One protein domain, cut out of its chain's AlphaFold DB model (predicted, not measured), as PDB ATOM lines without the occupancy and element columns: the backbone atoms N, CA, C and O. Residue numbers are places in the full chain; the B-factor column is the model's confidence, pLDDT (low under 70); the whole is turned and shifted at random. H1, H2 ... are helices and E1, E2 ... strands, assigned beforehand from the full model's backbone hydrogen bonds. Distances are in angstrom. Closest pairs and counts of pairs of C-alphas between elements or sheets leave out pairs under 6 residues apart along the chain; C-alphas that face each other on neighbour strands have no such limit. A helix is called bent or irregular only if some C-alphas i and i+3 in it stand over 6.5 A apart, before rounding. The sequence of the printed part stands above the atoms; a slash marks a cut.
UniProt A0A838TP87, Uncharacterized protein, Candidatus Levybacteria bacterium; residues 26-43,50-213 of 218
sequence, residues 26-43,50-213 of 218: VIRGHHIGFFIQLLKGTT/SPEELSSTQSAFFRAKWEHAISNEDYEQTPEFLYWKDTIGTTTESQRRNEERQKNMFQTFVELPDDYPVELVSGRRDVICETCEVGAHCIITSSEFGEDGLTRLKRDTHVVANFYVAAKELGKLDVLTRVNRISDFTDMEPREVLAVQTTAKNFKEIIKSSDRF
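This is residues 26 to 43 and 50 to 213 of the 218 residues of an uncharacterized protein of Candidatus Levybacteria bacterium (UniProt A0A838TP87). A strongly twisted four-strand sheet has H1, H6 and H7 packed on one face, giving two layers. Past its E1 edge H2 and H5 run side by side, and H4 and H3 follow toward one end of the longest axis, while unnamed residues 122 to 148 wind between H5, H4 and H6. The 182 printed residues have seven named helices and four strands, in the order E1 H1 H2 H3 H4 H5 E2 H6 E3 E4 H7; the sheet, E1 E2 E4 E3, and the class are mixed. The whole is compact, radius of gyration of the C-alphas 17.1 A, spanning 54 by 40 by 24 A.

Edge strand E1, residues 26 to 28, is parallel to E2, residues 117 to 121, with N 27 and O 119 2.8 A apart, within hydrogen-bond range. E2 is antiparallel to E4, residues 191 to 199, with N 120 and O 196 at 2.8 A. E4 and E3, residues 177 to 183, form an antiparallel hairpin, with N 179 and O 195 at 2.9 A. E2, H6, residues 149 to 169, and E3 form a split strand-helix-strand unit, two strands running the same way with E4 between them; its crossover is right-handed. H6 is on the sheet at a height of 9.1 A, closest at C-alphas 120 and 160, 6.5 A. On the same face H7, residues 200 to 209, stands up from the sheet at 52 degrees and touches H6, C-alphas 167 and 206 being closest at 5.8 A. H1, residues 29 to 40, on that face too, is only just irregular, C-alphas 30 and 33 being 6.7 A apart; its residues 29 to 32 alone touch H6, closest at C-alphas 29 and 156, 4.0 A. H5, residues 92 to 111, touches residues 51 to 59 alone of H2, residues 51 to 70, at a shallow tilt of 29 degrees, opposite ways, closest at C-alphas 99 and 55, 5.3 A. H3, residues 73 to 77, only just touches H2, only at the corner, with 3 pairs of C-alphas within 8 A, closest 69 and 75, 5.5 A. H4, residues 79 to 87, is close but not clearly touching H5, closest at C-alphas 87 and 98, 8.0 A. Every O i to N i+4 pair is within hydrogen-bond range in H4, H5, H6 and H7, against 5 of 8 in H1, 15 of 16 in H2 and 0 of 1 in H3, where 0 of 2 O i to N i+3 pairs are.

E1 begins at C-alpha 26 (-35.122, -47.598, 20.100). H6 measures 30.0 A from its first C-alpha (-26.657, -36.863, 7.552), H2 29.0 A, H5 28.5 A and E4 25.3 A. H7 ends at C-alpha 209 (-54.629, -44.584, 14.736).

The farthest C-alphas, Glu 73 and Asp 174, are 54.4 A apart. Residues 44 to 49 are not printed; C-alphas 43 and 50 are 11.9 A apart across the cut. The link from E2 to H6 is long, 27 residues. The mean pLDDT of the printed part is 84.7; residues 41 to 43, 50 to 71 and 73 are under 70.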
ATOM      1  N   VAL A  26     -35.366 -48.868  20.791       97.25
ATOM      2  CA  VAL A  26     -35.122 -47.598  20.100       97.25
ATOM      3  C   VAL A  26     -35.528 -47.720  18.633       97.25
ATOM      4  O   VAL A  26     -35.172 -48.693  17.973       97.25
ATOM      5  N   ILE A  27     -36.233 -46.714  18.122       97.00
ATOM      6  CA  ILE A  27     -36.609 -46.539  16.718       97.00
ATOM      7  C   ILE A  27     -36.132 -45.156  16.278       97.00
ATOM      8  O   ILE A  27     -36.402 -44.145  16.932       97.00
ATOM      9  N   ARG A  28     -35.426 -45.083  15.158       94.94
ATOM     10  CA  ARG A  28     -34.983 -43.821  14.575       94.94
ATOM     11  C   ARG A  28     -36.115 -43.215  13.755       94.94
ATOM     12  O   ARG A  28     -36.833 -43.930  13.061       94.94
ATOM     13  N   GLY A  29     -36.254 -41.890  13.799       93.06
ATOM     14  CA  GLY A  29     -37.317 -41.164  13.099       93.06
ATOM     15  C   GLY A  29     -37.522 -41.635  11.654       93.06
ATOM     16  O   GLY A  29     -38.596 -42.114  11.311       93.06
ATOM     17  N   HIS A  30     -36.500 -41.602  10.805       90.06
ATOM     18  CA  HIS A  30     -36.670 -42.029   9.415       90.06
ATOM     19  C   HIS A  30     -36.906 -43.533   9.205       90.06
ATOM     20  O   HIS A  30     -37.344 -43.921   8.127       90.06
ATOM     21  N   HIS A  31     -36.657 -44.373  10.210       92.62
ATOM     22  CA  HIS A  31     -36.969 -45.800  10.175       92.62
ATOM     23  C   HIS A  31     -38.420 -46.107  10.562       92.62
ATOM     24  O   HIS A  31     -38.886 -47.225  10.343       92.62
ATOM     25  N   ILE A  32     -39.176 -45.128  11.079       91.44
ATOM     26  CA  ILE A  32     -40.569 -45.334  11.503       91.44
ATOM     27  C   ILE A  32     -41.454 -45.888  10.376       91.44
ATOM     28  O   ILE A  32     -42.416 -46.600  10.654       91.44
ATOM     29  N   GLY A  33     -41.120 -45.591   9.112       86.69
ATOM     30  CA  GLY A  33     -41.849 -46.051   7.927       86.69
ATOM     31  C   GLY A  33     -42.034 -47.568   7.894       86.69
ATOM     32  O   GLY A  33     -43.149 -48.037   7.668       86.69
ATOM     33  N   PHE A  34     -40.988 -48.330   8.225       87.06
ATOM     34  CA  PHE A  34     -41.049 -49.793   8.266       87.06
ATOM     35  C   PHE A  34     -42.034 -50.299   9.331       87.06
ATOM     36  O   PHE A  34     -42.815 -51.216   9.086       87.06
ATOM     37  N   PHE A  35     -42.065 -49.653  10.500       89.94
ATOM     38  CA  PHE A  35     -42.988 -50.002  11.582       89.94
ATOM     39  C   PHE A  35     -44.432 -49.589  11.275       89.94
ATOM     40  O   PHE A  35     -45.363 -50.304  11.640       89.94
ATOM     41  N   ILE A  36     -44.641 -48.463  10.587       87.44
ATOM     42  CA  ILE A  36     -45.968 -48.047  10.110       87.44
ATOM     43  C   ILE A  36     -46.525 -49.091   9.145       87.44
ATOM     44  O   ILE A  36     -47.657 -49.535   9.333       87.44
ATOM     45  N   GLN A  37     -45.726 -49.514   8.160       81.62
ATOM     46  CA  GLN A  37     -46.113 -50.546   7.194       81.62
ATOM     47  C   GLN A  37     -46.465 -51.858   7.902       81.62
ATOM     48  O   GLN A  37     -47.560 -52.388   7.701       81.62
ATOM     49  N   LEU A  38     -45.596 -52.313   8.812       84.19
ATOM     50  CA  LEU A  38     -45.812 -53.512   9.624       84.19
ATOM     51  C   LEU A  38     -47.117 -53.450  10.437       84.19
ATOM     52  O   LEU A  38     -47.830 -54.443  10.548       84.19
ATOM     53  N   LEU A  39     -47.444 -52.292  11.021       87.00
ATOM     54  CA  LEU A  39     -48.604 -52.145  11.902       87.00
ATOM     55  C   LEU A  39     -49.920 -51.876  11.164       87.00
ATOM     56  O   LEU A  39     -50.974 -52.241  11.690       87.00
ATOM     57  N   LYS A  40     -49.882 -51.207  10.007       84.12
ATOM     58  CA  LYS A  40     -51.081 -50.833   9.239       84.12
ATOM     59  C   LYS A  40     -51.428 -51.821   8.130       84.12
ATOM     60  O   LYS A  40     -52.527 -51.736   7.593       84.12
ATOM     61  N   GLY A  41     -50.524 -52.739   7.788       67.94
ATOM     62  CA  GLY A  41     -50.741 -53.694   6.700       67.94
ATOM     63  C   GLY A  41     -50.890 -53.021   5.331       67.94
ATOM     64  O   GLY A  41     -51.510 -53.588   4.438       67.94
ATOM     65  N   THR A  42     -50.371 -51.798   5.175       57.38
ATOM     66  CA  THR A  42     -50.441 -51.028   3.929       57.38
ATOM     67  C   THR A  42     -49.253 -51.345   3.029       57.38
ATOM     68  O   THR A  42     -48.105 -51.084   3.388       57.38
ATOM     69  N   THR A  43     -49.578 -51.851   1.848       41.25
ATOM     70  CA  THR A  43     -48.768 -51.931   0.631       41.25
ATOM     71  C   THR A  43     -48.362 -50.545   0.124       41.25
ATOM     72  O   THR A  43     -49.198 -49.833  -0.416       41.25
ATOM     73  N   SER A  50     -46.234 -60.949   5.782       48.69
ATOM     74  CA  SER A  50     -45.751 -61.514   7.034       48.69
ATOM     75  C   SER A  50     -44.275 -61.115   7.229       48.69
ATOM     76  O   SER A  50     -43.585 -60.769   6.262       48.69
ATOM     77  N   PRO A  51     -43.724 -61.174   8.454       48.31
ATOM     78  CA  PRO A  51     -42.287 -60.998   8.666       48.31
ATOM     79  C   PRO A  51     -41.410 -61.865   7.740       48.31
ATOM     80  O   PRO A  51     -40.281 -61.483   7.438       48.31
ATOM     81  N   GLU A  52     -41.917 -63.007   7.247       45.72
ATOM     82  CA  GLU A  52     -41.237 -63.793   6.210       45.72
ATOM     83  C   GLU A  52     -41.187 -63.090   4.849       45.72
ATOM     84  O   GLU A  52     -40.156 -63.120   4.179       45.72
ATOM     85  N   GLU A  53     -42.268 -62.444   4.431       41.41
ATOM     86  CA  GLU A  53     -42.392 -61.905   3.078       41.41
ATOM     87  C   GLU A  53     -41.756 -60.500   2.919       41.41
ATOM     88  O   GLU A  53     -41.306 -60.133   1.828       41.41
ATOM     89  N   LEU A  54     -41.617 -59.745   4.022       45.03
ATOM     90  CA  LEU A  54     -40.871 -58.474   4.073       45.03
ATOM     91  C   LEU A  54     -39.391 -58.727   3.773       45.03
ATOM     92  O   LEU A  54     -38.775 -57.991   3.002       45.03
ATOM     93  N   SER A  55     -38.850 -59.813   4.335       49.12
ATOM     94  CA  SER A  55     -37.463 -60.222   4.109       49.12
ATOM     95  C   SER A  55     -37.230 -60.694   2.673       49.12
ATOM     96  O   SER A  55     -36.261 -60.281   2.045       49.12
ATOM     97  N   SER A  56     -38.137 -61.483   2.089       50.38
ATOM     98  CA  SER A  56     -37.917 -62.064   0.759       50.38
ATOM     99  C   SER A  56     -38.010 -61.037  -0.371       50.38
ATOM    100  O   SER A  56     -37.266 -61.127  -1.352       50.38
ATOM    101  N   THR A  57     -38.875 -60.029  -0.240       52.00
ATOM    102  CA  THR A  57     -39.116 -59.086  -1.342       52.00
ATOM    103  C   THR A  57     -38.137 -57.926  -1.363       52.00
ATOM    104  O   THR A  57     -37.692 -57.525  -2.440       52.00
ATOM    105  N   GLN A  58     -37.704 -57.465  -0.187       52.69
ATOM    106  CA  GLN A  58     -36.523 -56.612  -0.095       52.69
ATOM    107  C   GLN A  58     -35.317 -57.300  -0.752       52.69
ATOM    108  O   GLN A  58     -34.628 -56.702  -1.570       52.69
ATOM    109  N   SER A  59     -35.144 -58.598  -0.520       55.38
ATOM    110  CA  SER A  59     -34.021 -59.380  -1.056       55.38
ATOM    111  C   SER A  59     -34.054 -59.570  -2.567       55.38
ATOM    112  O   SER A  59     -33.008 -59.543  -3.214       55.38
ATOM    113  N   ALA A  60     -35.244 -59.700  -3.160       58.88
ATOM    114  CA  ALA A  60     -35.404 -59.711  -4.613       58.88
ATOM    115  C   ALA A  60     -35.051 -58.350  -5.238       58.88
ATOM    116  O   ALA A  60     -34.316 -58.298  -6.226       58.88
ATOM    117  N   PHE A  61     -35.519 -57.250  -4.635       59.16
ATOM    118  CA  PHE A  61     -35.169 -55.892  -5.058       59.16
ATOM    119  C   PHE A  61     -33.655 -55.641  -4.951       59.16
ATOM    120  O   PHE A  61     -33.031 -55.144  -5.892       59.16
ATOM    121  N   PHE A  62     -33.042 -56.058  -3.840       57.97
ATOM    122  CA  PHE A  62     -31.605 -55.914  -3.614       57.97
ATOM    123  C   PHE A  62     -30.774 -56.747  -4.584       57.97
ATOM    124  O   PHE A  62     -29.764 -56.261  -5.089       57.97
ATOM    125  N   ARG A  63     -31.209 -57.970  -4.904       63.41
ATOM    126  CA  ARG A  63     -30.526 -58.819  -5.884       63.41
ATOM    127  C   ARG A  63     -30.515 -58.184  -7.273       63.41
ATOM    128  O   ARG A  63     -29.460 -58.140  -7.892       63.41
ATOM    129  N   ALA A  64     -31.636 -57.616  -7.718       64.50
ATOM    130  CA  ALA A  64     -31.717 -56.937  -9.013       64.50
ATOM    131  C   ALA A  64     -30.804 -55.695  -9.088       64.50
ATOM    132  O   ALA A  64     -30.106 -55.487 -10.081       64.50
ATOM    133  N   LYS A  65     -30.760 -54.885  -8.020       64.44
ATOM    134  CA  LYS A  65     -29.845 -53.732  -7.909       64.44
ATOM    135  C   LYS A  65     -28.374 -54.161  -7.897       64.44
ATOM    136  O   LYS A  65     -27.548 -53.524  -8.542       64.44
ATOM    137  N   TRP A  66     -28.052 -55.253  -7.205       62.88
ATOM    138  CA  TRP A  66     -26.700 -55.809  -7.139       62.88
ATOM    139  C   TRP A  66     -26.230 -56.393  -8.479       62.88
ATOM    140  O   TRP A  66     -25.104 -56.148  -8.904       62.88
ATOM    141  N   GLU A  67     -27.097 -57.118  -9.184       69.25
ATOM    142  CA  GLU A  67     -26.807 -57.624 -10.531       69.25
ATOM    143  C   GLU A  67     -26.560 -56.474 -11.520       69.25
ATOM    144  O   GLU A  67     -25.639 -56.549 -12.334       69.25
ATOM    145  N   HIS A  68     -27.315 -55.377 -11.400       67.50
ATOM    146  CA  HIS A  68     -27.059 -54.158 -12.165       67.50
ATOM    147  C   HIS A  68     -25.697 -53.532 -11.819       67.50
ATOM    148  O   HIS A  68     -24.954 -53.152 -12.724       67.50
ATOM    149  N   ALA A  69     -25.339 -53.490 -10.534       61.78
ATOM    150  CA  ALA A  69     -24.073 -52.942 -10.059       61.78
ATOM    151  C   ALA A  69     -22.842 -53.664 -10.619       61.78
ATOM    152  O   ALA A  69     -21.944 -53.016 -11.146       61.78
ATOM    153  N   ILE A  70     -22.819 -55.000 -10.564       62.44
ATOM    154  CA  ILE A  70     -21.686 -55.802 -11.066       62.44
ATOM    155  C   ILE A  70     -21.493 -55.617 -12.580       62.44
ATOM    156  O   ILE A  70     -20.389 -55.764 -13.097       62.44
ATOM    157  N   SER A  71     -22.563 -55.294 -13.310       68.50
ATOM    158  CA  SER A  71     -22.497 -55.087 -14.759       68.50
ATOM    159  C   SER A  71     -21.915 -53.728 -15.179       68.50
ATOM    160  O   SER A  71     -21.728 -53.503 -16.374       68.50
ATOM    161  N   ASN A  72     -21.638 -52.825 -14.229       70.25
ATOM    162  CA  ASN A  72     -21.228 -51.452 -14.504       70.25
ATOM    163  C   ASN A  72     -20.139 -50.990 -13.513       70.25
ATOM    164  O   ASN A  72     -20.453 -50.600 -12.393       70.25
ATOM    165  N   GLU A  73     -18.864 -51.009 -13.927       66.75
ATOM    166  CA  GLU A  73     -17.713 -50.654 -13.068       66.75
ATOM    167  C   GLU A  73     -17.829 -49.248 -12.443       66.75
ATOM    168  O   GLU A  73     -17.421 -49.044 -11.300       66.75
ATOM    169  N   ASP A  74     -18.464 -48.294 -13.134       75.19
ATOM    170  CA  ASP A  74     -18.685 -46.937 -12.613       75.19
ATOM    171  C   ASP A  74     -19.751 -46.892 -11.499       75.19
ATOM    172  O   ASP A  74     -19.807 -45.938 -10.716       75.19
ATOM    173  N   TYR A  75     -20.600 -47.921 -11.390       74.94
ATOM    174  CA  TYR A  75     -21.663 -47.984 -10.386       74.94
ATOM    175  C   TYR A  75     -21.125 -48.279  -8.981       74.94
ATOM    176  O   TYR A  75     -21.706 -47.805  -8.002       74.94
ATOM    177  N   GLU A  76     -19.995 -48.985  -8.859       75.69
ATOM    178  CA  GLU A  76     -19.408 -49.356  -7.560       75.69
ATOM    179  C   GLU A  76     -18.961 -48.148  -6.720       75.69
ATOM    180  O   GLU A  76     -18.803 -48.253  -5.503       75.69
ATOM    181  N   GLN A  77     -18.771 -46.989  -7.354       79.38
ATOM    182  CA  GLN A  77     -18.393 -45.739  -6.686       79.38
ATOM    183  C   GLN A  77     -19.588 -44.816  -6.426       79.38
ATOM    184  O   GLN A  77     -19.427 -43.718  -5.890       79.38
ATOM    185  N   THR A  78     -20.799 -45.226  -6.810       81.62
ATOM    186  CA  THR A  78     -21.985 -44.405  -6.579       81.62
ATOM    187  C   THR A  78     -22.368 -44.416  -5.096       81.62
ATOM    188  O   THR A  78     -22.277 -45.458  -4.440       81.62
ATOM    189  N   PRO A  79     -22.874 -43.293  -4.553       82.25
ATOM    190  CA  PRO A  79     -23.331 -43.249  -3.165       82.25
ATOM    191  C   PRO A  79     -24.432 -44.273  -2.853       82.25
ATOM    192  O   PRO A  79     -24.521 -44.780  -1.737       82.25
ATOM    193  N   GLU A  80     -25.249 -44.611  -3.856       80.06
ATOM    194  CA  GLU A  80     -26.254 -45.668  -3.755       80.06
ATOM    195  C   GLU A  80     -25.598 -47.041  -3.523       80.06
ATOM    196  O   GLU A  80     -25.971 -47.745  -2.586       80.06
ATOM    197  N   PHE A  81     -24.592 -47.416  -4.317       81.69
ATOM    198  CA  PHE A  81     -23.885 -48.683  -4.129       81.69
ATOM    199  C   PHE A  81     -23.159 -48.760  -2.781       81.69
ATOM    200  O   PHE A  81     -23.225 -49.790  -2.104       81.69
ATOM    201  N   LEU A  82     -22.508 -47.671  -2.360       85.31
ATOM    202  CA  LEU A  82     -21.852 -47.604  -1.052       85.31
ATOM    203  C   LEU A  82     -22.855 -47.819   0.086       85.31
ATOM    204  O   LEU A  82     -22.574 -48.578   1.016       85.31
ATOM    205  N   TYR A  83     -24.050 -47.228  -0.016       85.00
ATOM    206  CA  TYR A  83     -25.133 -47.442   0.947       85.00
ATOM    207  C   TYR A  83     -25.598 -48.903   0.974       85.00
ATOM    208  O   TYR A  83     -25.779 -49.480   2.052       85.00
ATOM    209  N   TRP A  84     -25.738 -49.534  -0.196       83.31
ATOM    210  CA  TRP A  84     -26.112 -50.946  -0.289       83.31
ATOM    211  C   TRP A  84     -25.084 -51.863   0.359       83.31
ATOM    212  O   TRP A  84     -25.435 -52.720   1.175       83.31
ATOM    213  N   LYS A  85     -23.810 -51.651   0.036       85.31
ATOM    214  CA  LYS A  85     -22.697 -52.393   0.620       85.31
ATOM    215  C   LYS A  85     -22.645 -52.237   2.140       85.31
ATOM    216  O   LYS A  85     -22.431 -53.228   2.832       85.31
ATOM    217  N   ASP A  86     -22.871 -51.033   2.657       88.94
ATOM    218  CA  ASP A  86     -22.878 -50.749   4.096       88.94
ATOM    219  C   ASP A  86     -24.069 -51.393   4.832       88.94
ATOM    220  O   ASP A  86     -23.943 -51.835   5.978       88.94
ATOM    221  N   THR A  87     -25.222 -51.482   4.164       88.00
ATOM    222  CA  THR A  87     -26.468 -51.989   4.757       88.00
ATOM    223  C   THR A  87     -26.581 -53.512   4.664       88.00
ATOM    224  O   THR A  87     -26.921 -54.156   5.651       88.00
ATOM    225  N   ILE A  88     -26.282 -54.106   3.507       83.88
ATOM    226  CA  ILE A  88     -26.590 -55.516   3.190       83.88
ATOM    227  C   ILE A  88     -25.313 -56.347   2.970       83.88
ATOM    228  O   ILE A  88     -25.293 -57.567   3.157       83.88
ATOM    229  N   GLY A  89     -24.221 -55.692   2.578       84.00
ATOM    230  CA  GLY A  89     -22.981 -56.347   2.181       84.00
ATOM    231  C   GLY A  89     -23.010 -56.905   0.755       84.00
ATOM    232  O   GLY A  89     -24.013 -56.862   0.045       84.00
ATOM    233  N   THR A  90     -21.863 -57.428   0.326       81.75
ATOM    234  CA  THR A  90     -21.593 -57.811  -1.072       81.75
ATOM    235  C   THR A  90     -21.628 -59.319  -1.312       81.75
ATOM    236  O   THR A  90     -21.243 -59.789  -2.381       81.75
ATOM    237  N   THR A  91     -22.018 -60.107  -0.309       81.12
ATOM    238  CA  THR A  91     -21.998 -61.574  -0.375       81.12
ATOM    239  C   THR A  91     -23.392 -62.135  -0.135       81.12
ATOM    240  O   THR A  91     -24.188 -61.558   0.601       81.12
ATOM    241  N   THR A  92     -23.685 -63.310  -0.689       78.62
ATOM    242  CA  THR A  92     -24.945 -64.014  -0.399       78.62
ATOM    243  C   THR A  92     -25.108 -64.297   1.096       78.62
ATOM    244  O   THR A  92     -26.218 -64.281   1.619       78.62
ATOM    245  N   GLU A  93     -24.005 -64.535   1.808       83.94
ATOM    246  CA  GLU A  93     -24.051 -64.769   3.248       83.94
ATOM    247  C   GLU A  93     -24.419 -63.501   4.031       83.94
ATOM    248  O   GLU A  93     -25.261 -63.574   4.924       83.94
ATOM    249  N   SER A  94     -23.841 -62.343   3.686       82.44
ATOM    250  CA  SER A  94     -24.190 -61.063   4.323       82.44
ATOM    251  C   SER A  94     -25.646 -60.685   4.063       82.44
ATOM    252  O   SER A  94     -26.349 -60.313   5.000       82.44
ATOM    253  N   GLN A  95     -26.129 -60.905   2.835       81.44
ATOM    254  CA  GLN A  95     -27.536 -60.723   2.465       81.44
ATOM    255  C   GLN A  95     -28.458 -61.582   3.342       81.44
ATOM    256  O   GLN A  95     -29.308 -61.043   4.047       81.44
ATOM    257  N   ARG A  96     -28.208 -62.899   3.420       81.62
ATOM    258  CA  ARG A  96     -29.003 -63.814   4.259       81.62
ATOM    259  C   ARG A  96     -28.979 -63.422   5.741       81.62
ATOM    260  O   ARG A  96     -30.004 -63.476   6.412       81.62
ATOM    261  N   ARG A  97     -27.819 -63.020   6.276       86.69
ATOM    262  CA  ARG A  97     -27.717 -62.565   7.676       86.69
ATOM    263  C   ARG A  97     -28.501 -61.277   7.912       86.69
ATOM    264  O   ARG A  97     -29.133 -61.151   8.958       86.69
ATOM    265  N   ASN A  98     -28.442 -60.326   6.980       85.62
ATOM    266  CA  ASN A  98     -29.209 -59.088   7.064       85.62
ATOM    267  C   ASN A  98     -30.716 -59.385   7.072       85.62
ATOM    268  O   ASN A  98     -31.411 -58.908   7.967       85.62
ATOM    269  N   GLU A  99     -31.190 -60.242   6.164       81.31
ATOM    270  CA  GLU A  99     -32.582 -60.712   6.111       81.31
ATOM    271  C   GLU A  99     -33.038 -61.327   7.441       81.31
ATOM    272  O   GLU A  99     -34.068 -60.938   7.995       81.31
ATOM    273  N   GLU A 100     -32.249 -62.251   7.995       85.38
ATOM    274  CA  GLU A 100     -32.553 -62.917   9.268       85.38
ATOM    275  C   GLU A 100     -32.595 -61.930  10.440       85.38
ATOM    276  O   GLU A 100     -33.508 -61.985  11.269       85.38
ATOM    277  N   ARG A 101     -31.643 -60.990  10.501       87.81
ATOM    278  CA  ARG A 101     -31.618 -59.943  11.534       87.81
ATOM    279  C   ARG A 101     -32.824 -59.017  11.424       87.81
ATOM    280  O   ARG A 101     -33.438 -58.724  12.446       87.81
ATOM    281  N   GLN A 102     -33.190 -58.598  10.212       86.00
ATOM    282  CA  GLN A 102     -34.375 -57.771   9.986       86.00
ATOM    283  C   GLN A 102     -35.659 -58.500  10.389       86.00
ATOM    284  O   GLN A 102     -36.468 -57.937  11.129       86.00
ATOM    285  N   LYS A 103     -35.822 -59.767   9.983       82.69
ATOM    286  CA  LYS A 103     -36.976 -60.589  10.379       82.69
ATOM    287  C   LYS A 103     -37.095 -60.677  11.902       82.69
ATOM    288  O   LYS A 103     -38.162 -60.393  12.448       82.69
ATOM    289  N   ASN A 104     -36.002 -61.014  12.584       84.69
ATOM    290  CA  ASN A 104     -35.980 -61.138  14.042       84.69
ATOM    291  C   ASN A 104     -36.283 -59.804  14.738       84.69
ATOM    292  O   ASN A 104     -37.005 -59.781  15.734       84.69
ATOM    293  N   MET A 105     -35.771 -58.691  14.210       92.50
ATOM    294  CA  MET A 105     -36.017 -57.348  14.736       92.50
ATOM    295  C   MET A 105     -37.503 -56.965  14.634       92.50
ATOM    296  O   MET A 105     -38.109 -56.588  15.639       92.50
ATOM    297  N   PHE A 106     -38.139 -57.157  13.474       89.31
ATOM    298  CA  PHE A 106     -39.572 -56.878  13.330       89.31
ATOM    299  C   PHE A 106     -40.442 -57.808  14.179       89.31
ATOM    300  O   PHE A 106     -41.399 -57.343  14.801       89.31
ATOM    301  N   GLN A 107     -40.098 -59.098  14.252       86.94
ATOM    302  CA  GLN A 107     -40.789 -60.046  15.125       86.94
ATOM    303  C   GLN A 107     -40.691 -59.618  16.596       86.94
ATOM    304  O   GLN A 107     -41.713 -59.531  17.274       86.94
ATOM    305  N   THR A 108     -39.492 -59.236  17.050       92.25
ATOM    306  CA  THR A 108     -39.266 -58.726  18.410       92.25
ATOM    307  C   THR A 108     -40.169 -57.532  18.700       92.25
ATOM    308  O   THR A 108     -40.846 -57.516  19.723       92.25
ATOM    309  N   PHE A 109     -40.249 -56.554  17.790       94.38
ATOM    310  CA  PHE A 109     -41.123 -55.389  17.962       94.38
ATOM    311  C   PHE A 109     -42.605 -55.766  18.123       94.38
ATOM    312  O   PHE A 109     -43.314 -55.206  18.969       94.38
ATOM    313  N   VAL A 110     -43.094 -56.712  17.315       90.88
ATOM    314  CA  VAL A 110     -44.480 -57.199  17.398       90.88
ATOM    315  C   VAL A 110     -44.741 -57.853  18.754       90.88
ATOM    316  O   VAL A 110     -45.771 -57.557  19.363       90.88
ATOM    317  N   GLU A 111     -43.786 -58.643  19.241       92.56
ATOM    318  CA  GLU A 111     -43.865 -59.433  20.474       92.56
ATOM    319  C   GLU A 111     -43.544 -58.648  21.759       92.56
ATOM    320  O   GLU A 111     -43.727 -59.187  22.850       92.56
ATOM    321  N   LEU A 112     -43.110 -57.382  21.662       95.38
ATOM    322  CA  LEU A 112     -42.847 -56.545  22.841       95.38
ATOM    323  C   LEU A 112     -44.058 -56.507  23.794       95.38
ATOM    324  O   LEU A 112     -45.162 -56.190  23.323       95.38
ATOM    325  N   PRO A 113     -43.847 -56.722  25.112       97.19
ATOM    326  CA  PRO A 113     -44.866 -56.496  26.134       97.19
ATOM    327  C   PRO A 113     -45.465 -55.089  26.050       97.19
ATOM    328  O   PRO A 113     -44.775 -54.128  25.711       97.19
ATOM    329  N   ASP A 114     -46.748 -54.954  26.381       97.62
ATOM    330  CA  ASP A 114     -47.493 -53.691  26.259       97.62
ATOM    331  C   ASP A 114     -46.867 -52.521  27.038       97.62
ATOM    332  O   ASP A 114     -46.980 -51.361  26.619       97.62
ATOM    333  N   ASP A 115     -46.226 -52.823  28.165       97.12
ATOM    334  CA  ASP A 115     -45.544 -51.900  29.070       97.12
ATOM    335  C   ASP A 115     -44.053 -51.706  28.750       97.12
ATOM    336  O   ASP A 115     -43.436 -50.796  29.309       97.12
ATOM    337  N   TYR A 116     -43.494 -52.472  27.807       97.56
ATOM    338  CA  TYR A 116     -42.083 -52.381  27.437       97.56
ATOM    339  C   TYR A 116     -41.740 -50.972  26.924       97.56
ATOM    340  O   TYR A 116     -42.481 -50.422  26.094       97.56
ATOM    341  N   PRO A 117     -40.630 -50.359  27.369       97.56
ATOM    342  CA  PRO A 117     -40.266 -49.011  26.954       97.56
ATOM    343  C   PRO A 117     -39.869 -48.956  25.472       97.56
ATOM    344  O   PRO A 117     -38.996 -49.694  25.020       97.56
ATOM    345  N   VAL A 118     -40.456 -48.028  24.717       98.06
ATOM    346  CA  VAL A 118     -40.109 -47.730  23.318       98.06
ATOM    347  C   VAL A 118     -39.695 -46.269  23.208       98.06
ATOM    348  O   VAL A 118     -40.371 -45.386  23.739       98.06
ATOM    349  N   GLU A 119     -38.593 -46.008  22.512       97.94
ATOM    350  CA  GLU A 119     -38.056 -44.665  22.291       97.94
ATOM    351  C   GLU A 119     -38.008 -44.353  20.795       97.94
ATOM    352  O   GLU A 119     -37.395 -45.088  20.030       97.94
ATOM    353  N   LEU A 120     -38.613 -43.241  20.379       97.69
ATOM    354  CA  LEU A 120     -38.445 -42.679  19.041       97.69
ATOM    355  C   LEU A 120     -37.449 -41.524  19.111       97.69
ATOM    356  O   LEU A 120     -37.692 -40.547  19.821       97.69
ATOM    357  N   VAL A 121     -36.343 -41.626  18.381       96.50
ATOM    358  CA  VAL A 121     -35.195 -40.718  18.511       96.50
ATOM    359  C   VAL A 121     -34.749 -40.146  17.171       96.50
ATOM    360  O   VAL A 121     -34.902 -40.777  16.122       96.50
ATOM    361  N   SER A 122     -34.161 -38.948  17.199       93.81
ATOM    362  CA  SER A 122     -33.442 -38.388  16.057       93.81
ATOM    363  C   SER A 122     -31.934 -38.605  16.127       93.81
ATOM    364  O   SER A 122     -31.340 -38.597  17.200       93.81
ATOM    365  N   GLY A 123     -31.296 -38.840  14.976       88.62
ATOM    366  CA  GLY A 123     -29.835 -38.892  14.848       88.62
ATOM    367  C   GLY A 123     -29.139 -40.141  15.396       88.62
ATOM    368  O   GLY A 123     -28.082 -40.489  14.884       88.62
ATOM    369  N   ARG A 124     -29.719 -40.846  16.374       92.19
ATOM    370  CA  ARG A 124     -29.085 -42.013  17.011       92.19
ATOM    371  C   ARG A 124     -29.373 -43.313  16.281       92.19
ATOM    372  O   ARG A 124     -30.439 -43.480  15.693       92.19
ATOM    373  N   ARG A 125     -28.422 -44.248  16.383       93.12
ATOM    374  CA  ARG A 125     -28.618 -45.639  15.960       93.12
ATOM    375  C   ARG A 125     -29.789 -46.259  16.716       93.12
ATOM    376  O   ARG A 125     -29.976 -45.998  17.904       93.12
ATOM    377  N   ASP A 126     -30.540 -47.076  16.002       95.00
ATOM    378  CA  ASP A 126     -31.682 -47.818  16.508       95.00
ATOM    379  C   ASP A 126     -31.525 -49.313  16.203       95.00
ATOM    380  O   ASP A 126     -30.491 -49.760  15.703       95.00
ATOM    381  N   VAL A 127     -32.571 -50.081  16.481       93.38
ATOM    382  CA  VAL A 127     -32.617 -51.527  16.223       93.38
ATOM    383  C   VAL A 127     -32.464 -51.907  14.743       93.38
ATOM    384  O   VAL A 127     -31.962 -52.987  14.454       93.38
ATOM    385  N   ILE A 128     -32.843 -51.043  13.792       92.00
ATOM    386  CA  ILE A 128     -32.619 -51.297  12.357       92.00
ATOM    387  C   ILE A 128     -31.146 -51.055  12.009       92.00
ATOM    388  O   ILE A 128     -30.538 -51.823  11.265       92.00
ATOM    389  N   CYS A 129     -30.510 -50.042  12.602       92.31
ATOM    390  CA  CYS A 129     -29.072 -49.819  12.431       92.31
ATOM    391  C   CYS A 129     -28.217 -51.018  12.894       92.31
ATOM    392  O   CYS A 129     -27.054 -51.121  12.500       92.31
ATOM    393  N   GLU A 130     -28.750 -51.891  13.753       91.50
ATOM    394  CA  GLU A 130     -28.093 -53.118  14.225       91.50
ATOM    395  C   GLU A 130     -28.243 -54.297  13.249       91.50
ATOM    396  O   GLU A 130     -27.492 -55.270  13.331       91.50
ATOM    397  N   THR A 131     -29.172 -54.217  12.289       91.06
ATOM    398  CA  THR A 131     -29.334 -55.254  11.258       91.06
ATOM    399  C   THR A 131     -28.386 -55.055  10.080       91.06
ATOM    400  O   THR A 131     -28.156 -56.003   9.328       91.06
ATOM    401  N   CYS A 132     -27.826 -53.852   9.924       91.44
ATOM    402  CA  CYS A 132     -26.877 -53.521   8.864       91.44
ATOM    403  C   CYS A 132     -25.635 -54.430   8.905       91.44
ATOM    404  O   CYS A 132     -25.224 -54.891   9.974       91.44
ATOM    405  N   GLU A 133     -25.015 -54.671   7.749       92.00
ATOM    406  CA  GLU A 133     -23.741 -55.398   7.684       92.00
ATOM    407  C   GLU A 133     -22.620 -54.588   8.356       92.00
ATOM    408  O   GLU A 133     -21.881 -55.128   9.178       92.00
ATOM    409  N   VAL A 134     -22.540 -53.286   8.060       93.12
ATOM    410  CA  VAL A 134     -21.588 -52.348   8.676       93.12
ATOM    411  C   VAL A 134     -22.333 -51.228   9.412       93.12
ATOM    412  O   VAL A 134     -22.123 -51.020  10.613       93.12
ATOM    413  N   GLY A 135     -23.249 -50.534   8.730       90.56
ATOM    414  CA  GLY A 135     -24.057 -49.458   9.315       90.56
ATOM    415  C   GLY A 135     -23.278 -48.171   9.609       90.56
ATOM    416  O   GLY A 135     -23.654 -47.423  10.518       90.56
ATOM    417  N   ALA A 136     -22.194 -47.900   8.878       90.62
ATOM    418  CA  ALA A 136     -21.438 -46.654   8.988       90.62
ATOM    419  C   ALA A 136     -22.284 -45.447   8.562       90.62
ATOM    420  O   ALA A 136     -22.188 -44.380   9.177       90.62
ATOM    421  N   HIS A 137     -23.198 -45.629   7.597       89.69
ATOM    422  CA  HIS A 137     -24.082 -44.556   7.142       89.69
ATOM    423  C   HIS A 137     -24.905 -43.958   8.289       89.69
ATOM    424  O   HIS A 137     -25.344 -42.814   8.203       89.69
ATOM    425  N   CYS A 138     -25.136 -44.708   9.367       87.50
ATOM    426  CA  CYS A 138     -25.972 -44.272  10.476       87.50
ATOM    427  C   CYS A 138     -25.361 -43.123  11.292       87.50
ATOM    428  O   CYS A 138     -26.129 -42.388  11.917       87.50
ATOM    429  N   ILE A 139     -24.029 -42.988  11.290       87.69
ATOM    430  CA  ILE A 139     -23.254 -42.079  12.157       87.69
ATOM    431  C   ILE A 139     -22.352 -41.110  11.376       87.69
ATOM    432  O   ILE A 139     -21.576 -40.384  11.986       87.69
ATOM    433  N   ILE A 140     -22.465 -41.078  10.048       86.12
ATOM    434  CA  ILE A 140     -21.748 -40.150   9.163       86.12
ATOM    435  C   ILE A 140     -22.708 -39.055   8.693       86.12
ATOM    436  O   ILE A 140     -23.877 -39.327   8.389       86.12
ATOM    437  N   THR A 141     -22.223 -37.816   8.626       83.00
ATOM    438  CA  THR A 141     -22.987 -36.661   8.140       83.00
ATOM    439  C   THR A 141     -22.639 -36.195   6.743       83.00
ATOM    440  O   THR A 141     -23.447 -35.490   6.132       83.00
ATOM    441  N   SER A 142     -21.520 -36.649   6.189       83.44
ATOM    442  CA  SER A 142     -21.205 -36.490   4.773       83.44
ATOM    443  C   SER A 142     -22.264 -37.134   3.855       83.44
ATOM    444  O   SER A 142     -23.045 -38.008   4.248       83.44
ATOM    445  N   SER A 143     -22.283 -36.704   2.592       83.31
ATOM    446  CA  SER A 143     -23.128 -37.274   1.534       83.31
ATOM    447  C   SER A 143     -22.519 -38.522   0.880       83.31
ATOM    448  O   SER A 143     -22.934 -38.897  -0.215       83.31
ATOM    449  N   GLU A 144     -21.533 -39.167   1.514       82.44
ATOM    450  CA  GLU A 144     -20.862 -40.377   1.003       82.44
ATOM    451  C   GLU A 144     -21.858 -41.495   0.656       82.44
ATOM    452  O   GLU A 144     -21.669 -42.227  -0.307       82.44
ATOM    453  N   PHE A 145     -22.974 -41.548   1.384       77.62
ATOM    454  CA  PHE A 145     -24.063 -42.508   1.195       77.62
ATOM    455  C   PHE A 145     -25.321 -41.889   0.553       77.62
ATOM    456  O   PHE A 145     -26.440 -42.346   0.776       77.62
ATOM    457  N   GLY A 146     -25.161 -40.803  -0.206       75.19
ATOM    458  CA  GLY A 146     -26.208 -40.168  -1.007       75.19
ATOM    459  C   GLY A 146     -26.803 -38.946  -0.321       75.19
ATOM    460  O   GLY A 146     -26.504 -37.816  -0.696       75.19
ATOM    461  N   GLU A 147     -27.637 -39.163   0.693       74.25
ATOM    462  CA  GLU A 147     -28.225 -38.070   1.478       74.25
ATOM    463  C   GLU A 147     -27.267 -37.652   2.599       74.25
ATOM    464  O   GLU A 147     -26.797 -38.503   3.358       74.25
ATOM    465  N   ASP A 148     -26.998 -36.355   2.758       79.31
ATOM    466  CA  ASP A 148     -26.183 -35.877   3.876       79.31
ATOM    467  C   ASP A 148     -26.880 -36.156   5.226       79.31
ATOM    468  O   ASP A 148     -28.111 -36.127   5.359       79.31
ATOM    469  N   GLY A 149     -26.099 -36.471   6.258       75.75
ATOM    470  CA  GLY A 149     -26.657 -36.863   7.552       75.75
ATOM    471  C   GLY A 149     -27.336 -35.718   8.307       75.75
ATOM    472  O   GLY A 149     -28.174 -35.993   9.166       75.75
ATOM    473  N   LEU A 150     -27.073 -34.445   7.972       83.00
ATOM    474  CA  LEU A 150     -27.832 -33.320   8.536       83.00
ATOM    475  C   LEU A 150     -29.257 -33.283   7.977       83.00
ATOM    476  O   LEU A 150     -30.197 -32.994   8.722       83.00
ATOM    477  N   THR A 151     -29.441 -33.602   6.698       84.19
ATOM    478  CA  THR A 151     -30.765 -33.758   6.087       84.19
ATOM    479  C   THR A 151     -31.503 -34.945   6.704       84.19
ATOM    480  O   THR A 151     -32.646 -34.780   7.143       84.19
ATOM    481  N   ARG A 152     -30.827 -36.083   6.918       83.62
ATOM    482  CA  ARG A 152     -31.408 -37.224   7.655       83.62
ATOM    483  C   ARG A 152     -31.790 -36.864   9.091       83.62
ATOM    484  O   ARG A 152     -32.882 -37.210   9.535       83.62
ATOM    485  N   LEU A 153     -30.956 -36.106   9.805       87.62
ATOM    486  CA  LEU A 153     -31.259 -35.624  11.158       87.62
ATOM    487  C   LEU A 153     -32.472 -34.677  11.187       87.62
ATOM    488  O   LEU A 153     -33.305 -34.757  12.098       87.62
ATOM    489  N   LYS A 154     -32.602 -33.787  10.196       88.62
ATOM    490  CA  LYS A 154     -33.787 -32.927  10.042       88.62
ATOM    491  C   LYS A 154     -35.040 -33.768   9.797       88.62
ATOM    492  O   LYS A 154     -36.050 -33.531  10.460       88.62
ATOM    493  N   ARG A 155     -34.963 -34.767   8.908       88.50
ATOM    494  CA  ARG A 155     -36.057 -35.715   8.642       88.50
ATOM    495  C   ARG A 155     -36.455 -36.467   9.906       88.50
ATOM    496  O   ARG A 155     -37.636 -36.498  10.241       88.50
ATOM    497  N   ASP A 156     -35.484 -36.985  10.655       92.62
ATOM    498  CA  ASP A 156     -35.739 -37.657  11.928       92.62
ATOM    499  C   ASP A 156     -36.473 -36.746  12.914       92.62
ATOM    500  O   ASP A 156     -37.473 -37.134  13.513       92.62
ATOM    501  N   THR A 157     -35.989 -35.513  13.067       91.88
ATOM    502  CA  THR A 157     -36.576 -34.528  13.983       91.88
ATOM    503  C   THR A 157     -38.009 -34.186  13.580       91.88
ATOM    504  O   THR A 157     -38.884 -34.086  14.441       91.88
ATOM    505  N   HIS A 158     -38.271 -34.059  12.277       91.00
ATOM    506  CA  HIS A 158     -39.618 -33.849  11.751       91.00
ATOM    507  C   HIS A 158     -40.545 -35.031  12.068       91.00
ATOM    508  O   HIS A 158     -41.675 -34.821  12.505       91.00
ATOM    509  N   VAL A 159     -40.061 -36.269  11.931       92.56
ATOM    510  CA  VAL A 159     -40.830 -37.462  12.305       92.56
ATOM    511  C   VAL A 159     -41.152 -37.480  13.799       92.56
ATOM    512  O   VAL A 159     -42.305 -37.701  14.166       92.56
ATOM    513  N   VAL A 160     -40.170 -37.215  14.667       94.44
ATOM    514  CA  VAL A 160     -40.397 -37.183  16.123       94.44
ATOM    515  C   VAL A 160     -41.431 -36.109  16.486       94.44
ATOM    516  O   VAL A 160     -42.327 -36.352  17.295       94.44
ATOM    517  N   ALA A 161     -41.368 -34.941  15.841       91.94
ATOM    518  CA  ALA A 161     -42.368 -33.892  16.012       91.94
ATOM    519  C   ALA A 161     -43.766 -34.342  15.547       91.94
ATOM    520  O   ALA A 161     -44.743 -34.141  16.269       91.94
ATOM    521  N   ASN A 162     -43.872 -35.003  14.391       91.56
ATOM    522  CA  ASN A 162     -45.144 -35.538  13.893       91.56
ATOM    523  C   ASN A 162     -45.734 -36.601  14.825       91.56
ATOM    524  O   ASN A 162     -46.947 -36.615  15.026       91.56
ATOM    525  N   PHE A 163     -44.897 -37.436  15.445       95.00
ATOM    526  CA  PHE A 163     -45.337 -38.406  16.447       95.00
ATOM    527  C   PHE A 163     -45.945 -37.725  17.680       95.00
ATOM    528  O   PHE A 163     -47.000 -38.135  18.161       95.00
ATOM    529  N   TYR A 164     -45.340 -36.632  18.152       93.56
ATOM    530  CA  TYR A 164     -45.893 -35.835  19.251       93.56
ATOM    531  C   TYR A 164     -47.253 -35.217  18.892       93.56
ATOM    532  O   TYR A 164     -48.189 -35.242  19.695       93.56
ATOM    533  N   VAL A 165     -47.389 -34.685  17.671       92.75
ATOM    534  CA  VAL A 165     -48.664 -34.136  17.183       92.75
ATOM    535  C   VAL A 165     -49.724 -35.236  17.072       92.75
ATOM    536  O   VAL A 165     -50.840 -35.036  17.542       92.75
ATOM    537  N   ALA A 166     -49.366 -36.405  16.537       94.75
ATOM    538  CA  ALA A 166     -50.253 -37.562  16.452       94.75
ATOM    539  C   ALA A 166     -50.752 -38.008  17.836       94.75
ATOM    540  O   ALA A 166     -51.949 -38.208  18.033       94.75
ATOM    541  N   ALA A 167     -49.860 -38.100  18.825       96.25
ATOM    542  CA  ALA A 167     -50.240 -38.433  20.195       96.25
ATOM    543  C   ALA A 167     -51.178 -37.384  20.808       96.25
ATOM    544  O   ALA A 167     -52.152 -37.736  21.471       96.25
ATOM    545  N   LYS A 168     -50.925 -36.096  20.550       94.69
ATOM    546  CA  LYS A 168     -51.798 -35.003  20.995       94.69
ATOM    547  C   LYS A 168     -53.198 -35.102  20.382       94.69
ATOM    548  O   LYS A 168     -54.174 -34.957  21.112       94.69
ATOM    549  N   GLU A 169     -53.301 -35.348  19.077       94.94
ATOM    550  CA  GLU A 169     -54.579 -35.510  18.364       94.94
ATOM    551  C   GLU A 169     -55.398 -36.691  18.908       94.94
ATOM    552  O   GLU A 169     -56.624 -36.628  18.946       94.94
ATOM    553  N   LEU A 170     -54.721 -37.730  19.404       95.94
ATOM    554  CA  LEU A 170     -55.334 -38.910  20.019       95.94
ATOM    555  C   LEU A 170     -55.589 -38.769  21.531       95.94
ATOM    556  O   LEU A 170     -56.032 -39.729  22.160       95.94
ATOM    557  N   GLY A 171     -55.288 -37.616  22.140       96.62
ATOM    558  CA  GLY A 171     -55.440 -37.416  23.586       96.62
ATOM    559  C   GLY A 171     -54.472 -38.246  24.440       96.62
ATOM    560  O   GLY A 171     -54.778 -38.536  25.588       96.62
ATOM    561  N   LYS A 172     -53.318 -38.629  23.881       96.50
ATOM    562  CA  LYS A 172     -52.276 -39.480  24.489       96.50
ATOM    563  C   LYS A 172     -50.989 -38.710  24.796       96.50
ATOM    564  O   LYS A 172     -49.889 -39.249  24.716       96.50
ATOM    565  N   LEU A 173     -51.090 -37.412  25.063       96.00
ATOM    566  CA  LEU A 173     -49.900 -36.593  25.303       96.00
ATOM    567  C   LEU A 173     -49.245 -36.893  26.660       96.00
ATOM    568  O   LEU A 173     -48.035 -36.777  26.805       96.00
ATOM    569  N   ASP A 174     -50.056 -37.284  27.636       96.62
ATOM    570  CA  ASP A 174     -49.687 -37.613  29.013       96.62
ATOM    571  C   ASP A 174     -48.857 -38.899  29.134       96.62
ATOM    572  O   ASP A 174     -48.063 -39.033  30.062       96.62
ATOM    573  N   VAL A 175     -48.988 -39.820  28.174       96.38
ATOM    574  CA  VAL A 175     -48.200 -41.065  28.116       96.38
ATOM    575  C   VAL A 175     -46.858 -40.905  27.392       96.38
ATOM    576  O   VAL A 175     -46.140 -41.892  27.196       96.38
ATOM    577  N   LEU A 176     -46.516 -39.687  26.961       97.00
ATOM    578  CA  LEU A 176     -45.240 -39.380  26.325       97.00
ATOM    579  C   LEU A 176     -44.286 -38.721  27.315       97.00
ATOM    580  O   LEU A 176     -44.574 -37.679  27.899       97.00
ATOM    581  N   THR A 177     -43.087 -39.281  27.423       96.56
ATOM    582  CA  THR A 177     -41.972 -38.650  28.129       96.56
ATOM    583  C   THR A 177     -40.993 -38.113  27.099       96.56
ATOM    584  O   THR A 177     -40.408 -38.876  26.334       96.56
ATOM    585  N   ARG A 178     -40.793 -36.793  27.060       93.94
ATOM    586  CA  ARG A 178     -39.688 -36.223  26.283       93.94
ATOM    587  C   ARG A 178     -38.380 -36.586  26.969       93.94
ATOM    588  O   ARG A 178     -38.233 -36.366  28.170       93.94
ATOM    589  N   VAL A 179     -37.430 -37.091  26.196       92.75
ATOM    590  CA  VAL A 179     -36.109 -37.439  26.702       92.75
ATOM    591  C   VAL A 179     -35.055 -36.756  25.850       92.75
ATOM    592  O   VAL A 179     -35.166 -36.692  24.627       92.75
ATOM    593  N   ASN A 180     -34.029 -36.228  26.506       87.38
ATOM    594  CA  ASN A 180     -32.878 -35.673  25.819       87.38
ATOM    595  C   ASN A 180     -31.834 -36.775  25.662       87.38
ATOM    596  O   ASN A 180     -31.507 -37.494  26.615       87.38
ATOM    597  N   ARG A 181     -31.330 -36.933  24.441       92.94
ATOM    598  CA  ARG A 181     -30.258 -37.876  24.124       92.94
ATOM    599  C   ARG A 181     -29.120 -37.138  23.448       92.94
ATOM    600  O   ARG A 181     -29.322 -36.061  22.900       92.94
ATOM    601  N   ILE A 182     -27.940 -37.741  23.472       92.75
ATOM    602  CA  ILE A 182     -26.786 -37.271  22.711       92.75
ATOM    603  C   ILE A 182     -26.586 -38.232  21.545       92.75
ATOM    604  O   ILE A 182     -26.624 -39.453  21.723       92.75
ATOM    605  N   SER A 183     -26.446 -37.670  20.353       89.44
ATOM    606  CA  SER A 183     -26.054 -38.389  19.152       89.44
ATOM    607  C   SER A 183     -24.599 -38.097  18.848       89.44
ATOM    608  O   SER A 183     -24.223 -36.934  18.694       89.44
ATOM    609  N   ASP A 184     -23.820 -39.165  18.734       89.56
ATOM    610  CA  ASP A 184     -22.422 -39.122  18.337       89.56
ATOM    611  C   ASP A 184     -22.334 -39.421  16.840       89.56
ATOM    612  O   ASP A 184     -22.888 -40.417  16.364       89.56
ATOM    613  N   PHE A 185     -21.650 -38.552  16.103       87.69
ATOM    614  CA  PHE A 185     -21.329 -38.772  14.698       87.69
ATOM    615  C   PHE A 185     -19.813 -38.830  14.548       87.69
ATOM    616  O   PHE A 185     -19.074 -38.256  15.345       87.69
ATOM    617  N   THR A 186     -19.335 -39.537  13.534       88.62
ATOM    618  CA  THR A 186     -17.895 -39.735  13.326       88.62
ATOM    619  C   THR A 186     -17.207 -38.513  12.733       88.62
ATOM    620  O   THR A 186     -16.001 -38.358  12.892       88.62
ATOM    621  N   ASP A 187     -17.953 -37.662  12.033       87.00
ATOM    622  CA  ASP A 187     -17.449 -36.510  11.282       87.00
ATOM    623  C   ASP A 187     -17.992 -35.167  11.801       87.00
ATOM    624  O   ASP A 187     -17.858 -34.138  11.136       87.00
ATOM    625  N   MET A 188     -18.592 -35.154  12.998       86.62
ATOM    626  CA  MET A 188     -19.099 -33.937  13.628       86.62
ATOM    627  C   MET A 188     -19.118 -34.044  15.160       86.62
ATOM    628  O   MET A 188     -19.182 -35.134  15.718       86.62
ATOM    629  N   GLU A 189     -19.143 -32.898  15.842       89.25
ATOM    630  CA  GLU A 189     -19.299 -32.850  17.300       89.25
ATOM    631  C   GLU A 189     -20.625 -33.478  17.770       89.25
ATOM    632  O   GLU A 189     -21.661 -33.240  17.130       89.25
ATOM    633  N   PRO A 190     -20.636 -34.204  18.907       91.81
ATOM    634  CA  PRO A 190     -21.854 -34.745  19.494       91.81
ATOM    635  C   PRO A 190     -22.934 -33.680  19.680       91.81
ATOM    636  O   PRO A 190     -22.661 -32.538  20.062       91.81
ATOM    637  N   ARG A 191     -24.192 -34.052  19.427       90.56
ATOM    638  CA  ARG A 191     -25.329 -33.125  19.539       90.56
ATOM    639  C   ARG A 191     -26.446 -33.685  20.385       90.56
ATOM    640  O   ARG A 191     -26.766 -34.867  20.313       90.56
ATOM    641  N   GLU A 192     -27.084 -32.797  21.136       93.44
ATOM    642  CA  GLU A 192     -28.359 -33.105  21.764       93.44
ATOM    643  C   GLU A 192     -29.430 -33.290  20.683       93.44
ATOM    644  O   GLU A 192     -29.559 -32.488  19.754       93.44
ATOM    645  N   VAL A 193     -30.183 -34.374  20.802       93.31
ATOM    646  CA  VAL A 193     -31.214 -34.781  19.855       93.31
ATOM    647  C   VAL A 193     -32.528 -35.031  20.577       93.31
ATOM    648  O   VAL A 193     -32.575 -35.333  21.774       93.31
ATOM    649  N   LEU A 194     -33.614 -34.881  19.825       93.19
ATOM    650  CA  LEU A 194     -34.958 -35.056  20.343       93.19
ATOM    651  C   LEU A 194     -35.280 -36.547  20.420       93.19
ATOM    652  O   LEU A 194     -35.171 -37.263  19.424       93.19
ATOM    653  N   ALA A 195     -35.732 -36.993  21.588       96.12
ATOM    654  CA  ALA A 195     -36.335 -38.301  21.754       96.12
ATOM    655  C   ALA A 195     -37.668 -38.198  22.499       96.12
ATOM    656  O   ALA A 195     -37.903 -37.296  23.313       96.12
ATOM    657  N   VAL A 196     -38.543 -39.151  22.219       96.94
ATOM    658  CA  VAL A 196     -39.778 -39.374  22.962       96.94
ATOM    659  C   VAL A 196     -39.848 -40.837  23.357       96.94
ATOM    660  O   VAL A 196     -39.660 -41.720  22.526       96.94
ATOM    661  N   GLN A 197     -40.120 -41.082  24.629       97.75
ATOM    662  CA  GLN A 197     -40.293 -42.407  25.191       97.75
ATOM    663  C   GLN A 197     -41.755 -42.617  25.588       97.75
ATOM    664  O   GLN A 197     -42.410 -41.721  26.126       97.75
ATOM    665  N   THR A 198     -42.265 -43.812  25.321       98.06
ATOM    666  CA  THR A 198     -43.579 -44.288  25.762       98.06
ATOM    667  C   THR A 198     -43.533 -45.813  25.908       98.06
ATOM    668  O   THR A 198     -42.450 -46.396  25.895       98.06
ATOM    669  N   THR A 199     -44.675 -46.473  26.077       98.25
ATOM    670  CA  THR A 199     -44.748 -47.941  26.103       98.25
ATOM    671  C   THR A 199     -45.038 -48.509  24.715       98.25
ATOM    672  O   THR A 199     -45.611 -47.818  23.865       98.25
ATOM    673  N   ALA A 200     -44.707 -49.778  24.474       97.81
ATOM    674  CA  ALA A 200     -44.955 -50.433  23.191       97.81
ATOM    675  C   ALA A 200     -46.429 -50.364  22.774       97.81
ATOM    676  O   ALA A 200     -46.721 -50.071  21.612       97.81
ATOM    677  N   LYS A 201     -47.360 -50.542  23.721       98.00
ATOM    678  CA  LYS A 201     -48.798 -50.379  23.474       98.00
ATOM    679  C   LYS A 201     -49.133 -48.992  22.928       98.00
ATOM    680  O   LYS A 201     -49.713 -48.878  21.851       98.00
ATOM    681  N   ASN A 202     -48.739 -47.938  23.644       98.19
ATOM    682  CA  ASN A 202     -49.045 -46.563  23.248       98.19
ATOM    683  C   ASN A 202     -48.376 -46.196  21.922       98.19
ATOM    684  O   ASN A 202     -49.005 -45.564  21.078       98.19
ATOM    685  N   PHE A 203     -47.137 -46.641  21.709       97.75
ATOM    686  CA  PHE A 203     -46.424 -46.433  20.456       97.75
ATOM    687  C   PHE A 203     -47.166 -47.058  19.264       97.75
ATOM    688  O   PHE A 203     -47.451 -46.374  18.277       97.75
ATOM    689  N   LYS A 204     -47.542 -48.341  19.384       96.31
ATOM    690  CA  LYS A 204     -48.304 -49.078  18.366       96.31
ATOM    691  C   LYS A 204     -49.669 -48.423  18.107       96.31
ATOM    692  O   LYS A 204     -50.054 -48.279  16.949       96.31
ATOM    693  N   GLU A 205     -50.379 -48.000  19.153       95.69
ATOM    694  CA  GLU A 205     -51.672 -47.305  19.043       95.69
ATOM    695  C   GLU A 205     -51.546 -45.950  18.328       95.69
ATOM    696  O   GLU A 205     -52.304 -45.685  17.396       95.69
ATOM    697  N   ILE A 206     -50.566 -45.116  18.698       95.69
ATOM    698  CA  ILE A 206     -50.346 -43.801  18.068       95.69
ATOM    699  C   ILE A 206     -50.064 -43.954  16.570       95.69
ATOM    700  O   ILE A 206     -50.651 -43.237  15.755       95.69
ATOM    701  N   ILE A 207     -49.209 -44.912  16.198       92.88
ATOM    702  CA  ILE A 207     -48.911 -45.190  14.790       92.88
ATOM    703  C   ILE A 207     -50.161 -45.661  14.048       92.88
ATOM    704  O   ILE A 207     -50.486 -45.106  12.997       92.88
ATOM    705  N   LYS A 208     -50.867 -46.669  14.577       90.19
ATOM    706  CA  LYS A 208     -52.029 -47.275  13.911       90.19
ATOM    707  C   LYS A 208     -53.168 -46.279  13.709       90.19
ATOM    708  O   LYS A 208     -53.765 -46.264  12.637       90.19
ATOM    709  N   SER A 209     -53.447 -45.450  14.711       87.75
ATOM    710  CA  SER A 209     -54.629 -44.584  14.736       87.75
ATOM    711  C   SER A 209     -54.422 -43.204  14.112       87.75
ATOM    712  O   SER A 209     -55.406 -42.505  13.887       87.75
ATOM    713  N   SER A 210     -53.184 -42.781  13.838       85.62
ATOM    714  CA  SER A 210     -52.937 -41.451  13.277       85.62
ATOM    715  C   SER A 210     -52.945 -41.431  11.748       85.62
ATOM    716  O   SER A 210     -52.207 -42.162  11.078       85.62
ATOM    717  N   ASP A 211     -53.710 -40.486  11.209       80.50
ATOM    718  CA  ASP A 211     -53.745 -40.120   9.792       80.50
ATOM    719  C   ASP A 211     -52.461 -39.435   9.302       80.50
ATOM    720  O   ASP A 211     -52.229 -39.345   8.098       80.50
ATOM    721  N   ARG A 212     -51.596 -38.974  10.214       78.56
ATOM    722  CA  ARG A 212     -50.295 -38.377   9.866       78.56
ATOM    723  C   ARG A 212     -49.278 -39.402   9.394       78.56
ATOM    724  O   ARG A 212     -48.308 -39.043   8.740       78.56
ATOM    725  N   PHE A 213     -49.522 -40.668   9.707       75.06
ATOM    726  CA  PHE A 213     -48.738 -41.804   9.246       75.06
ATOM    727  C   PHE A 213     -49.479 -42.560   8.142       75.06
ATOM    728  O   PHE A 213     -49.496 -43.791   8.129       75.06
TER     729      PHE A 213